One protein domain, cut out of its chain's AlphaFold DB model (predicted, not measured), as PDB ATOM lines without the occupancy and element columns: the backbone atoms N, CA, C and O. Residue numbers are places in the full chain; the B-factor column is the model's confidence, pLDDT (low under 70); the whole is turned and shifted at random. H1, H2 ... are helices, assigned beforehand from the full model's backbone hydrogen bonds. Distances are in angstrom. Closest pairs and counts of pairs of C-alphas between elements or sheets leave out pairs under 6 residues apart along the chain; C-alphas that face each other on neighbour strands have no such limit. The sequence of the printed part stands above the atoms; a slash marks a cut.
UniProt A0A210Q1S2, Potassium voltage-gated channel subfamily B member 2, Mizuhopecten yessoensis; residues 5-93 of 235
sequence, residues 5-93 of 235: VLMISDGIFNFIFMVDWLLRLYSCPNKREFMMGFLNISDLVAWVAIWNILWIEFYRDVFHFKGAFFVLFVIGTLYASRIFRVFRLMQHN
ATOM      1  N   VAL A   5     102.876 -39.108  32.068       83.31
ATOM      2  CA  VAL A   5     103.224 -40.277  31.244       83.31
ATOM      3  C   VAL A   5     102.073 -40.690  30.323       83.31
ATOM      4  O   VAL A   5     102.303 -40.952  29.148       83.31
ATOM      5  N   LEU A   6     100.836 -40.687  30.833       76.75
ATOM      6  CA  LEU A   6      99.643 -41.073  30.075       76.75
ATOM      7  C   LEU A   6      99.366 -40.084  28.933       76.75
ATOM      8  O   LEU A   6      98.964 -40.472  27.841       76.75
ATOM      9  N   MET A   7      99.609 -38.795  29.179       73.12
ATOM     10  CA  MET A   7      99.393 -37.744  28.184       73.12
ATOM     11  C   MET A   7     100.410 -37.830  27.042       73.12
ATOM     12  O   MET A   7     100.044 -37.715  25.872       73.12
ATOM     13  N   ILE A   8     101.676 -38.090  27.377       81.44
ATOM     14  CA  ILE A   8     102.747 -38.266  26.390       81.44
ATOM     15  C   ILE A   8     102.501 -39.532  25.562       81.44
ATOM     16  O   ILE A   8     102.577 -39.474  24.334       81.44
ATOM     17  N   SER A   9     102.148 -40.654  26.202       82.69
ATOM     18  CA  SER A   9     101.836 -41.890  25.476       82.69
ATOM     19  C   SER A   9     100.643 -41.708  24.541       82.69
ATOM     20  O   SER A   9     100.719 -42.098  23.377       82.69
ATOM     21  N   ASP A  10      99.574 -41.056  25.010       79.62
ATOM     22  CA  ASP A  10      98.406 -40.757  24.182       79.62
ATOM     23  C   ASP A  10      98.798 -39.898  22.973       79.62
ATOM     24  O   ASP A  10      98.394 -40.200  21.850       79.62
ATOM     25  N   GLY A  11      99.609 -38.856  23.170       80.94
ATOM     26  CA  GLY A  11     100.106 -38.008  22.083       80.94
ATOM     27  C   GLY A  11     100.869 -38.800  21.017       80.94
ATOM     28  O   GLY A  11     100.571 -38.674  19.828       80.94
ATOM     29  N   ILE A  12     101.791 -39.670  21.443       86.19
ATOM     30  CA  ILE A  12     102.602 -40.505  20.544       86.19
ATOM     31  C   ILE A  12     101.719 -41.467  19.741       86.19
ATOM     32  O   ILE A  12     101.822 -41.509  18.514       86.19
ATOM     33  N   PHE A  13     100.816 -42.205  20.399       83.50
ATOM     34  CA  PHE A  13      99.926 -43.140  19.702       83.50
ATOM     35  C   PHE A  13      99.030 -42.422  18.690       83.50
ATOM     36  O   PHE A  13      98.889 -42.879  17.556       83.50
ATOM     37  N   ASN A  14      98.473 -41.267  19.058       80.31
ATOM     38  CA  ASN A  14      97.615 -40.497  18.158       80.31
ATOM     39  C   ASN A  14      98.381 -39.946  16.950       80.31
ATOM     40  O   ASN A  14      97.830 -39.914  15.850       80.31
ATOM     41  N   PHE A  15      99.643 -39.553  17.131       85.75
ATOM     42  CA  PHE A  15     100.493 -39.128  16.025       85.75
ATOM     43  C   PHE A  15     100.801 -40.284  15.065       85.75
ATOM     44  O   PHE A  15     100.634 -40.140  13.857       85.75
ATOM     45  N   ILE A  16     101.167 -41.456  15.590       87.50
ATOM     46  CA  ILE A  16     101.395 -42.655  14.767       87.50
ATOM     47  C   ILE A  16     100.135 -42.996  13.960       87.50
ATOM     48  O   ILE A  16     100.216 -43.270  12.764       87.50
ATOM     49  N   PHE A  17      98.959 -42.924  14.585       81.69
ATOM     50  CA  PHE A  17      97.684 -43.212  13.927       81.69
ATOM     51  C   PHE A  17      97.276 -42.177  12.881       81.69
ATOM     52  O   PHE A  17      96.707 -42.545  11.855       81.69
ATOM     53  N   MET A  18      97.597 -40.906  13.106       84.88
ATOM     54  CA  MET A  18      97.450 -39.865  12.094       84.88
ATOM     55  C   MET A  18      98.292 -40.185  10.856       84.88
ATOM     56  O   MET A  18      97.784 -40.125   9.739       84.88
ATOM     57  N   VAL A  19      99.569 -40.520  11.053       89.44
ATOM     58  CA  VAL A  19     100.492 -40.822   9.949       89.44
ATOM     59  C   VAL A  19     100.016 -42.045   9.171       89.44
ATOM     60  O   VAL A  19      99.941 -42.001   7.948       89.44
ATOM     61  N   ASP A  20      99.629 -43.107   9.869       87.44
ATOM     62  CA  ASP A  20      99.064 -44.316   9.272       87.44
ATOM     63  C   ASP A  20      97.788 -44.022   8.452       87.44
ATOM     64  O   ASP A  20      97.683 -44.454   7.303       87.44
ATOM     65  N   TRP A  21      96.860 -43.204   8.962       85.38
ATOM     66  CA  TRP A  21      95.675 -42.789   8.198       85.38
ATOM     67  C   TRP A  21      96.035 -41.963   6.947       85.38
ATOM     68  O   TRP A  21      95.490 -42.203   5.867       85.38
ATOM     69  N   LEU A  22      96.992 -41.033   7.056       88.19
ATOM     70  CA  LEU A  22      97.472 -40.226   5.925       88.19
ATOM     71  C   LEU A  22      98.160 -41.076   4.851       88.19
ATOM     72  O   LEU A  22      97.936 -40.858   3.660       88.19
ATOM     73  N   LEU A  23      98.964 -42.063   5.256       88.19
ATOM     74  CA  LEU A  23      99.619 -42.998   4.341       88.19
ATOM     75  C   LEU A  23      98.594 -43.843   3.581       88.19
ATOM     76  O   LEU A  23      98.744 -44.034   2.371       88.19
ATOM     77  N   ARG A  24      97.527 -44.298   4.251       85.44
ATOM     78  CA  ARG A  24      96.416 -44.999   3.587       85.44
ATOM     79  C   ARG A  24      95.694 -44.093   2.591       85.44
ATOM     80  O   ARG A  24      95.514 -44.495   1.446       85.44
ATOM     81  N   LEU A  25      95.376 -42.851   2.969       86.88
ATOM     82  CA  LEU A  25      94.759 -41.879   2.059       86.88
ATOM     83  C   LEU A  25      95.635 -41.590   0.828       86.88
ATOM     84  O   LEU A  25      95.112 -41.430  -0.275       86.88
ATOM     85  N   TYR A  26      96.955 -41.509   1.012       89.94
ATOM     86  CA  TYR A  26      97.905 -41.283  -0.078       89.94
ATOM     87  C   TYR A  26      98.024 -42.495  -1.011       89.94
ATOM     88  O   TYR A  26      98.084 -42.326  -2.227       89.94
ATOM     89  N   SER A  27      98.027 -43.704  -0.449       88.31
ATOM     90  CA  SER A  27      98.224 -44.953  -1.197       88.31
ATOM     91  C   SER A  27      96.959 -45.439  -1.919       88.31
ATOM     92  O   SER A  27      97.043 -46.312  -2.780       88.31
ATOM     93  N   CYS A  28      95.779 -44.906  -1.583       85.06
ATOM     94  CA  CYS A  28      94.521 -45.331  -2.190       85.06
ATOM     95  C   CYS A  28      94.318 -44.757  -3.611       85.06
ATOM     96  O   CYS A  28      94.382 -43.538  -3.792       85.06
ATOM     97  N   PRO A  29      93.957 -45.599  -4.602       80.31
ATOM     98  CA  PRO A  29      93.711 -45.153  -5.977       80.31
ATOM     99  C   PRO A  29      92.484 -44.230  -6.099       80.31
ATOM    100  O   PRO A  29      92.525 -43.255  -6.844       80.31
ATOM    101  N   ASN A  30      91.422 -44.471  -5.313       85.94
ATOM    102  CA  ASN A  30      90.189 -43.673  -5.302       85.94
ATOM    103  C   ASN A  30      89.975 -42.953  -3.958       85.94
ATOM    104  O   ASN A  30      89.314 -43.462  -3.051       85.94
ATOM    105  N   LYS A  31      90.467 -41.713  -3.837       85.75
ATOM    106  CA  LYS A  31      90.382 -40.915  -2.591       85.75
ATOM    107  C   LYS A  31      88.948 -40.652  -2.114       85.75
ATOM    108  O   LYS A  31      88.693 -40.620  -0.916       85.75
ATOM    109  N   ARG A  32      88.003 -40.456  -3.040       81.94
ATOM    110  CA  ARG A  32      86.602 -40.137  -2.708       81.94
ATOM    111  C   ARG A  32      85.877 -41.321  -2.073       81.94
ATOM    112  O   ARG A  32      85.163 -41.137  -1.096       81.94
ATOM    113  N   GLU A  33      86.084 -42.516  -2.613       82.19
ATOM    114  CA  GLU A  33      85.508 -43.752  -2.080       82.19
ATOM    115  C   GLU A  33      86.108 -44.075  -0.709       82.19
ATOM    116  O   GLU A  33      85.371 -44.349   0.236       82.19
ATOM    117  N   PHE A  34      87.427 -43.901  -0.564       81.81
ATOM    118  CA  PHE A  34      88.102 -44.034   0.723       81.81
ATOM    119  C   PHE A  34      87.522 -43.073   1.771       81.81
ATOM    120  O   PHE A  34      87.128 -43.512   2.848       81.81
ATOM    121  N   MET A  35      87.390 -41.778   1.461       79.62
ATOM    122  CA  MET A  35      86.847 -40.803   2.417       79.62
ATOM    123  C   MET A  35      85.360 -41.004   2.735       79.62
ATOM    124  O   MET A  35      84.931 -40.620   3.816       79.62
ATOM    125  N   MET A  36      84.569 -41.589   1.830       79.19
ATOM    126  CA  MET A  36      83.152 -41.891   2.081       79.19
ATOM    127  C   MET A  36      82.931 -43.214   2.833       79.19
ATOM    128  O   MET A  36      81.806 -43.503   3.243       79.19
ATOM    129  N   GLY A  37      83.981 -44.008   3.058       80.00
ATOM    130  CA  GLY A  37      83.907 -45.212   3.879       80.00
ATOM    131  C   GLY A  37      83.619 -44.875   5.345       80.00
ATOM    132  O   GLY A  37      84.378 -44.140   5.973       80.00
ATOM    133  N   PHE A  38      82.558 -45.454   5.919       78.94
ATOM    134  CA  PHE A  38      82.133 -45.221   7.311       78.94
ATOM    135  C   PHE A  38      83.285 -45.342   8.325       78.94
ATOM    136  O   PHE A  38      83.433 -44.501   9.209       78.94
ATOM    137  N   LEU A  39      84.140 -46.351   8.146       75.88
ATOM    138  CA  LEU A  39      85.291 -46.615   9.010       75.88
ATOM    139  C   LEU A  39      86.391 -45.544   8.887       75.88
ATOM    140  O   LEU A  39      87.043 -45.214   9.876       75.88
ATOM    141  N   ASN A  40      86.580 -44.964   7.700       83.12
ATOM    142  CA  ASN A  40      87.569 -43.908   7.476       83.12
ATOM    143  C   ASN A  40      87.069 -42.553   7.992       83.12
ATOM    144  O   ASN A  40      87.864 -41.772   8.514       83.12
ATOM    145  N   ILE A  41      85.756 -42.304   7.907       83.00
ATOM    146  CA  ILE A  41      85.106 -41.138   8.520       83.00
ATOM    147  C   ILE A  41      85.234 -41.209  10.042       83.00
ATOM    148  O   ILE A  41      85.596 -40.211  10.661       83.00
ATOM    149  N   SER A  42      84.978 -42.371  10.657       80.38
ATOM    150  CA  SER A  42      85.114 -42.508  12.113       80.38
ATOM    151  C   SER A  42      86.545 -42.248  12.592       80.38
ATOM    152  O   SER A  42      86.728 -41.595  13.618       80.38
ATOM    153  N   ASP A  43      87.553 -42.688  11.830       81.69
ATOM    154  CA  ASP A  43      88.962 -42.414  12.142       81.69
ATOM    155  C   ASP A  43      89.312 -40.930  11.987       81.69
ATOM    156  O   ASP A  43      89.991 -40.367  12.848       81.69
ATOM    157  N   LEU A  44      88.796 -40.268  10.945       83.56
ATOM    158  CA  LEU A  44      88.967 -38.828  10.753       83.56
ATOM    159  C   LEU A  44      88.341 -38.034  11.911       83.56
ATOM    160  O   LEU A  44      88.977 -37.131  12.452       83.56
ATOM    161  N   VAL A  45      87.122 -38.391  12.328       82.75
ATOM    162  CA  VAL A  45      86.433 -37.755  13.465       82.75
ATOM    163  C   VAL A  45      87.223 -37.957  14.756       82.75
ATOM    164  O   VAL A  45      87.427 -36.995  15.497       82.75
ATOM    165  N   ALA A  46      87.711 -39.174  15.008       80.19
ATOM    166  CA  ALA A  46      88.541 -39.461  16.171       80.19
ATOM    167  C   ALA A  46      89.841 -38.644  16.152       80.19
ATOM    168  O   ALA A  46      90.236 -38.114  17.188       80.19
ATOM    169  N   TRP A  47      90.484 -38.485  14.993       80.56
ATOM    170  CA  TRP A  47      91.684 -37.661  14.849       80.56
ATOM    171  C   TRP A  47      91.405 -36.178  15.127       80.56
ATOM    172  O   TRP A  47      92.062 -35.578  15.983       80.56
ATOM    173  N   VAL A  48      90.390 -35.603  14.475       81.88
ATOM    174  CA  VAL A  48      89.995 -34.192  14.641       81.88
ATOM    175  C   VAL A  48      89.645 -33.889  16.096       81.88
ATOM    176  O   VAL A  48      90.111 -32.891  16.647       81.88
ATOM    177  N   ALA A  49      88.881 -34.764  16.748       81.12
ATOM    178  CA  ALA A  49      88.528 -34.648  18.159       81.12
ATOM    179  C   ALA A  49      89.746 -34.458  19.079       81.12
ATOM    180  O   ALA A  49      89.735 -33.632  19.987       81.12
ATOM    181  N   ILE A  50      90.816 -35.209  18.835       78.00
ATOM    182  CA  ILE A  50      92.000 -35.239  19.698       78.00
ATOM    183  C   ILE A  50      92.846 -33.992  19.515       78.00
ATOM    184  O   ILE A  50      93.295 -33.407  20.499       78.00
ATOM    185  N   TRP A  51      93.036 -33.571  18.266       78.56
ATOM    186  CA  TRP A  51      93.755 -32.335  17.979       78.56
ATOM    187  C   TRP A  51      93.032 -31.122  18.551       78.56
ATOM    188  O   TRP A  51      93.700 -30.242  19.080       78.56
ATOM    189  N   ASN A  52      91.694 -31.120  18.546       77.75
ATOM    190  CA  ASN A  52      90.906 -30.087  19.221       77.75
ATOM    191  C   ASN A  52      91.143 -30.076  20.742       77.75
ATOM    192  O   ASN A  52      91.318 -29.004  21.314       77.75
ATOM    193  N   ILE A  53      91.210 -31.241  21.400       77.62
ATOM    194  CA  ILE A  53      91.506 -31.324  22.845       77.62
ATOM    195  C   ILE A  53      92.909 -30.793  23.153       77.62
ATOM    196  O   ILE A  53      93.057 -29.970  24.052       77.62
ATOM    197  N   LEU A  54      93.921 -31.232  22.398       75.75
ATOM    198  CA  LEU A  54      95.306 -30.792  22.593       75.75
ATOM    199  C   LEU A  54      95.462 -29.289  22.339       75.75
ATOM    200  O   LEU A  54      96.147 -28.613  23.101       75.75
ATOM    201  N   TRP A  55      94.788 -28.752  21.315       78.00
ATOM    202  CA  TRP A  55      94.739 -27.311  21.062       78.00
ATOM    203  C   TRP A  55      94.131 -26.549  22.242       78.00
ATOM    204  O   TRP A  55      94.713 -25.574  22.709       78.00
ATOM    205  N   ILE A  56      92.989 -26.997  22.764       75.44
ATOM    206  CA  ILE A  56      92.329 -26.334  23.899       75.44
ATOM    207  C   ILE A  56      93.183 -26.415  25.167       75.44
ATOM    208  O   ILE A  56      93.247 -25.444  25.917       75.44
ATOM    209  N   GLU A  57      93.854 -27.542  25.416       73.94
ATOM    210  CA  GLU A  57      94.767 -27.676  26.554       73.94
ATOM    211  C   GLU A  57      96.002 -26.780  26.418       73.94
ATOM    212  O   GLU A  57      96.407 -26.184  27.414       73.94
ATOM    213  N   PHE A  58      96.555 -26.637  25.210       74.25
ATOM    214  CA  PHE A  58      97.736 -25.812  24.949       74.25
ATOM    215  C   PHE A  58      97.447 -24.307  25.034       74.25
ATOM    216  O   PHE A  58      98.241 -23.557  25.592       74.25
ATOM    217  N   TYR A  59      96.296 -23.855  24.528       73.94
ATOM    218  CA  TYR A  59      95.901 -22.440  24.555       73.94
ATOM    219  C   TYR A  59      94.976 -22.088  25.728       73.94
ATOM    220  O   TYR A  59      94.344 -21.030  25.718       73.94
ATOM    221  N   ARG A  60      94.891 -22.952  26.749       68.88
ATOM    222  CA  ARG A  60      94.023 -22.771  27.926       68.88
ATOM    223  C   ARG A  60      94.211 -21.405  28.591       68.88
ATOM    224  O   ARG A  60      93.229 -20.798  29.002       68.88
ATOM    225  N   ASP A  61      95.451 -20.928  28.656       68.31
ATOM    226  CA  ASP A  61      95.801 -19.661  29.307       68.31
ATOM    227  C   ASP A  61      95.479 -18.431  28.440       68.31
ATOM    228  O   ASP A  61      95.335 -17.327  28.954       68.31
ATOM    229  N   VAL A  62      95.329 -18.616  27.124       68.62
ATOM    230  CA  VAL A  62      94.981 -17.554  26.165       68.62
ATOM    231  C   VAL A  62      93.463 -17.443  26.006       68.62
ATOM    232  O   VAL A  62      92.912 -16.344  25.906       68.62
ATOM    233  N   PHE A  63      92.758 -18.576  26.011       63.81
ATOM    234  CA  PHE A  63      91.302 -18.610  25.936       63.81
ATOM    235  C   PHE A  63      90.670 -18.445  27.322       63.81
ATOM    236  O   PHE A  63      90.209 -19.400  27.950       63.81
ATOM    237  N   HIS A  64      90.551 -17.196  27.774       62.97
ATOM    238  CA  HIS A  64      89.656 -16.843  28.877       62.97
ATOM    239  C   HIS A  64      88.194 -16.940  28.426       62.97
ATOM    240  O   HIS A  64      87.528 -15.943  28.135       62.97
ATOM    241  N   PHE A  65      87.678 -18.162  28.341       62.78
ATOM    242  CA  PHE A  65      86.276 -18.382  28.029       62.78
ATOM    243  C   PHE A  65      85.386 -17.824  29.152       62.78
ATOM    244  O   PHE A  65      85.361 -18.325  30.279       62.78
ATOM    245  N   LYS A  66      84.617 -16.781  28.833       55.69
ATOM    246  CA  LYS A  66      83.592 -16.223  29.717       55.69
ATOM    247  C   LYS A  66      82.382 -17.166  29.750       55.69
ATOM    248  O   LYS A  66      81.508 -17.080  28.897       55.69
ATOM    249  N   GLY A  67      82.352 -18.079  30.722       67.50
ATOM    250  CA  GLY A  67      81.203 -18.953  30.991       67.50
ATOM    251  C   GLY A  67      81.614 -20.372  31.373       67.50
ATOM    252  O   GLY A  67      81.766 -21.228  30.506       67.50
ATOM    253  N   ALA A  68      81.744 -20.640  32.677       70.75
ATOM    254  CA  ALA A  68      82.200 -21.934  33.194       70.75
ATOM    255  C   ALA A  68      81.372 -23.122  32.667       70.75
ATOM    256  O   ALA A  68      81.933 -24.159  32.328       70.75
ATOM    257  N   PHE A  69      80.053 -22.959  32.522       75.25
ATOM    258  CA  PHE A  69      79.173 -24.024  32.034       75.25
ATOM    259  C   PHE A  69      79.412 -24.374  30.557       75.25
ATOM    260  O   PHE A  69      79.526 -25.549  30.221       75.25
ATOM    261  N   PHE A  70      79.547 -23.374  29.678       76.06
ATOM    262  CA  PHE A  70      79.803 -23.607  28.251       76.06
ATOM    263  C   PHE A  70      81.168 -24.265  28.033       76.06
ATOM    264  O   PHE A  70      81.291 -25.200  27.248       76.06
ATOM    265  N   VAL A  71      82.181 -23.843  28.792       76.69
ATOM    266  CA  VAL A  71      83.525 -24.434  28.750       76.69
ATOM    267  C   VAL A  71      83.509 -25.888  29.192       76.69
ATOM    268  O   VAL A  71      84.046 -26.741  28.494       76.69
ATOM    269  N   LEU A  72      82.867 -26.185  30.326       77.81
ATOM    270  CA  LEU A  72      82.741 -27.554  30.827       77.81
ATOM    271  C   LEU A  72      81.957 -28.440  29.857       77.81
ATOM    272  O   LEU A  72      82.343 -29.588  29.649       77.81
ATOM    273  N   PHE A  73      80.907 -27.905  29.229       79.69
ATOM    274  CA  PHE A  73      80.146 -28.614  28.206       79.69
ATOM    275  C   PHE A  73      81.010 -28.933  26.981       79.69
ATOM    276  O   PHE A  73      81.117 -30.096  26.609       79.69
ATOM    277  N   VAL A  74      81.694 -27.939  26.402       78.75
ATOM    278  CA  VAL A  74      82.562 -28.125  25.225       78.75
ATOM    279  C   VAL A  74      83.688 -29.114  25.523       78.75
ATOM    280  O   VAL A  74      83.901 -30.059  24.763       78.75
ATOM    281  N   ILE A  75      84.371 -28.948  26.655       77.19
ATOM    282  CA  ILE A  75      85.427 -29.864  27.094       77.19
ATOM    283  C   ILE A  75      84.859 -31.278  27.308       77.19
ATOM    284  O   ILE A  75      85.451 -32.254  26.850       77.19
ATOM    285  N   GLY A  76      83.694 -31.403  27.949       79.44
ATOM    286  CA  GLY A  76      83.015 -32.678  28.188       79.44
ATOM    287  C   GLY A  76      82.623 -33.398  26.897       79.44
ATOM    288  O   GLY A  76      82.916 -34.585  26.744       79.44
ATOM    289  N   THR A  77      82.036 -32.685  25.934       79.00
ATOM    290  CA  THR A  77      81.698 -33.225  24.608       79.00
ATOM    291  C   THR A  77      82.947 -33.686  23.859       79.00
ATOM    292  O   THR A  77      82.949 -34.757  23.249       79.00
ATOM    293  N   LEU A  78      84.043 -32.929  23.945       78.06
ATOM    294  CA  LEU A  78      85.309 -33.324  23.338       78.06
ATOM    295  C   LEU A  78      85.901 -34.567  24.010       78.06
ATOM    296  O   LEU A  78      86.326 -35.479  23.308       78.06
ATOM    297  N   TYR A  79      85.860 -34.701  25.335       80.12
ATOM    298  CA  TYR A  79      86.265 -35.959  25.971       80.12
ATOM    299  C   TYR A  79      85.354 -37.134  25.584       80.12
ATOM    300  O   TYR A  79      85.866 -38.226  25.331       80.12
ATOM    301  N   ALA A  80      84.040 -36.920  25.458       79.75
ATOM    302  CA  ALA A  80      83.094 -37.952  25.025       79.75
ATOM    303  C   ALA A  80      83.402 -38.466  23.608       79.75
ATOM    304  O   ALA A  80      83.274 -39.661  23.349       79.75
ATOM    305  N   SER A  81      83.910 -37.610  22.715       77.19
ATOM    306  CA  SER A  81      84.320 -38.010  21.361       77.19
ATOM    307  C   SER A  81      85.428 -39.081  21.329       77.19
ATOM    308  O   SER A  81      85.587 -39.781  20.330       77.19
ATOM    309  N   ARG A  82      86.155 -39.309  22.436       76.50
ATOM    310  CA  ARG A  82      87.114 -40.424  22.543       76.50
ATOM    311  C   ARG A  82      86.455 -41.787  22.337       76.50
ATOM    312  O   ARG A  82      87.144 -42.711  21.906       76.50
ATOM    313  N   ILE A  83      85.144 -41.905  22.572       81.50
ATOM    314  CA  ILE A  83      84.386 -43.127  22.287       81.50
ATOM    315  C   ILE A  83      84.484 -43.529  20.812       81.50
ATOM    316  O   ILE A  83      84.483 -44.719  20.510       81.50
ATOM    317  N   PHE A  84      84.670 -42.570  19.892       77.56
ATOM    318  CA  PHE A  84      84.785 -42.870  18.467       77.56
ATOM    319  C   PHE A  84      85.993 -43.757  18.142       77.56
ATOM    320  O   PHE A  84      85.948 -44.533  17.190       77.56
ATOM    321  N   ARG A  85      87.041 -43.730  18.977       74.25
ATOM    322  CA  ARG A  85      88.202 -44.621  18.834       74.25
ATOM    323  C   ARG A  85      87.819 -46.100  18.951       74.25
ATOM    324  O   ARG A  85      88.509 -46.938  18.380       74.25
ATOM    325  N   VAL A  86      86.726 -46.438  19.645       81.00
ATOM    326  CA  VAL A  86      86.264 -47.830  19.770       81.00
ATOM    327  C   VAL A  86      85.856 -48.408  18.412       81.00
ATOM    328  O   VAL A  86      86.102 -49.584  18.151       81.00
ATOM    329  N   PHE A  87      85.328 -47.579  17.501       75.81
ATOM    330  CA  PHE A  87      84.956 -48.011  16.149       75.81
ATOM    331  C   PHE A  87      86.178 -48.439  15.323       75.81
ATOM    332  O   PHE A  87      86.065 -49.281  14.434       75.81
ATOM    333  N   ARG A  88      87.380 -47.972  15.676       69.19
ATOM    334  CA  ARG A  88      88.629 -48.407  15.038       69.19
ATOM    335  C   ARG A  88      88.979 -49.866  15.331       69.19
ATOM    336  O   ARG A  88      89.577 -50.539  14.490       69.19
ATOM    337  N   LEU A  89      88.545 -50.401  16.478       69.75
ATOM    338  CA  LEU A  89      88.668 -51.835  16.776       69.75
ATOM    339  C   LEU A  89      87.865 -52.681  15.777       69.75
ATOM    340  O   LEU A  89      88.242 -53.811  15.473       69.75
ATOM    341  N   MET A  90      86.794 -52.125  15.203       74.44
ATOM    342  CA  MET A  90      85.987 -52.807  14.188       74.44
ATOM    343  C   MET A  90      86.740 -52.969  12.863       74.44
ATOM    344  O   MET A  90      86.489 -53.924  12.134       74.44
ATOM    345  N   GLN A  91      87.699 -52.086  12.562       70.81
ATOM    346  CA  GLN A  91      88.538 -52.203  11.365       70.81
ATOM    347  C   GLN A  91      89.519 -53.375  11.442       70.81
ATOM    348  O   GLN A  91      89.883 -53.937  10.416       70.81
ATOM    349  N   HIS A  92      89.946 -53.757  12.644       73.19
ATOM    350  CA  HIS A  92      90.925 -54.830  12.828       73.19
ATOM    351  C   HIS A  92      90.249 -56.186  13.050       73.19
ATOM    352  O   HIS A  92      90.818 -57.230  12.741       73.19
ATOM    353  N   ASN A  93      88.997 -56.181  13.518       76.69
ATOM    354  CA  ASN A  93      88.252 -57.395  13.810       76.69
ATOM    355  C   ASN A  93      87.341 -57.789  12.641       76.69
ATOM    356  O   ASN A  93      86.209 -57.315  12.528       76.69
TER     357      ASN A  93
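This is residues 5 to 93 of the 235 residues of the protein "Potassium voltage-gated channel subfamily B member 2" of Mizuhopecten yessoensis (UniProt A0A210Q1S2). A helical hairpin of two long helices, H3 and H4, crosses at a moderate angle, and a third long helix, H1, crosses H3, which lies between H1 and H4. The short helix H2 makes the corner between H1 and H3 at one end, where residues 26 to 33 stick out, and residues 58 to 73, around the turn of the hairpin, stick out at the other end. The printed part has 89 residues with four named helices, H1, H2, H3 and H4 in that order along the chain, and no named strand; the class is all helix. The whole is loose, with a radius of gyration of the C-alphas of 15.3 A, and elongated, spanning 47 by 27 by 24 A.

Begin with the longest helix, H4, residues 68 to 92: find C-alpha 68 at (82.200, -21.934, 33.194), from where the helix runs 39.7 A to C-alpha 92 at (90.925, -54.830, 12.828). Before it comes H3, residues 38 to 58, which is 30.5 A long. H1, residues 5 to 27, starts at C-alpha 5 at (103.224, -40.277, 31.244) and runs 33.2 A. Between H1 and H3 you meet H2, residues 31 to 36, 8.7 A long.

Look first at the hairpin of H4 and H3: they touch, with the C-alphas of Ala 46 and Phe 84 the closest at 5.6 A, and run opposite ways at a steep tilt of 37 degrees, only just steep. From H3 go on to H1: residues 14 to 21 of H1 touch residues 43 to 50 of H3, and the closest C-alphas, those of Met 18 and Trp 47, are 6.8 A apart. H1 and H3 run opposite ways at a steep tilt of 41 degrees. H1 and H4 are apart. H2 and H1 touch only at the corner by their link, and only just, with 3 pairs of C-alphas within 8 A; the closest are those of Lys 31 and Leu 25, 6.5 A apart. H2 and H3 are close but not clearly touching, about perpendicular at 87 degrees, with the C-alphas of Met 35 and Ile 41 the closest at 6.4 A. H2 and H4 are apart. Along the backbones of H1, H2 and H3 each O i to N i+4 pair is within hydrogen-bond range; in H4 10 of 21 are, beside 20 of 22 O i to N i+3 pairs.

The two C-alphas farthest apart, those of Pro 29 and Lys 66, are 47.0 A apart. The printed part has no cut. The links from H1 to H2 and from H2 to H3 are tight, and the nine-residue link from H3 to H4 is short. The mean pLDDT of the printed part is 78.7; look for values under 70 at residues 60 to 67 and 88 to 89.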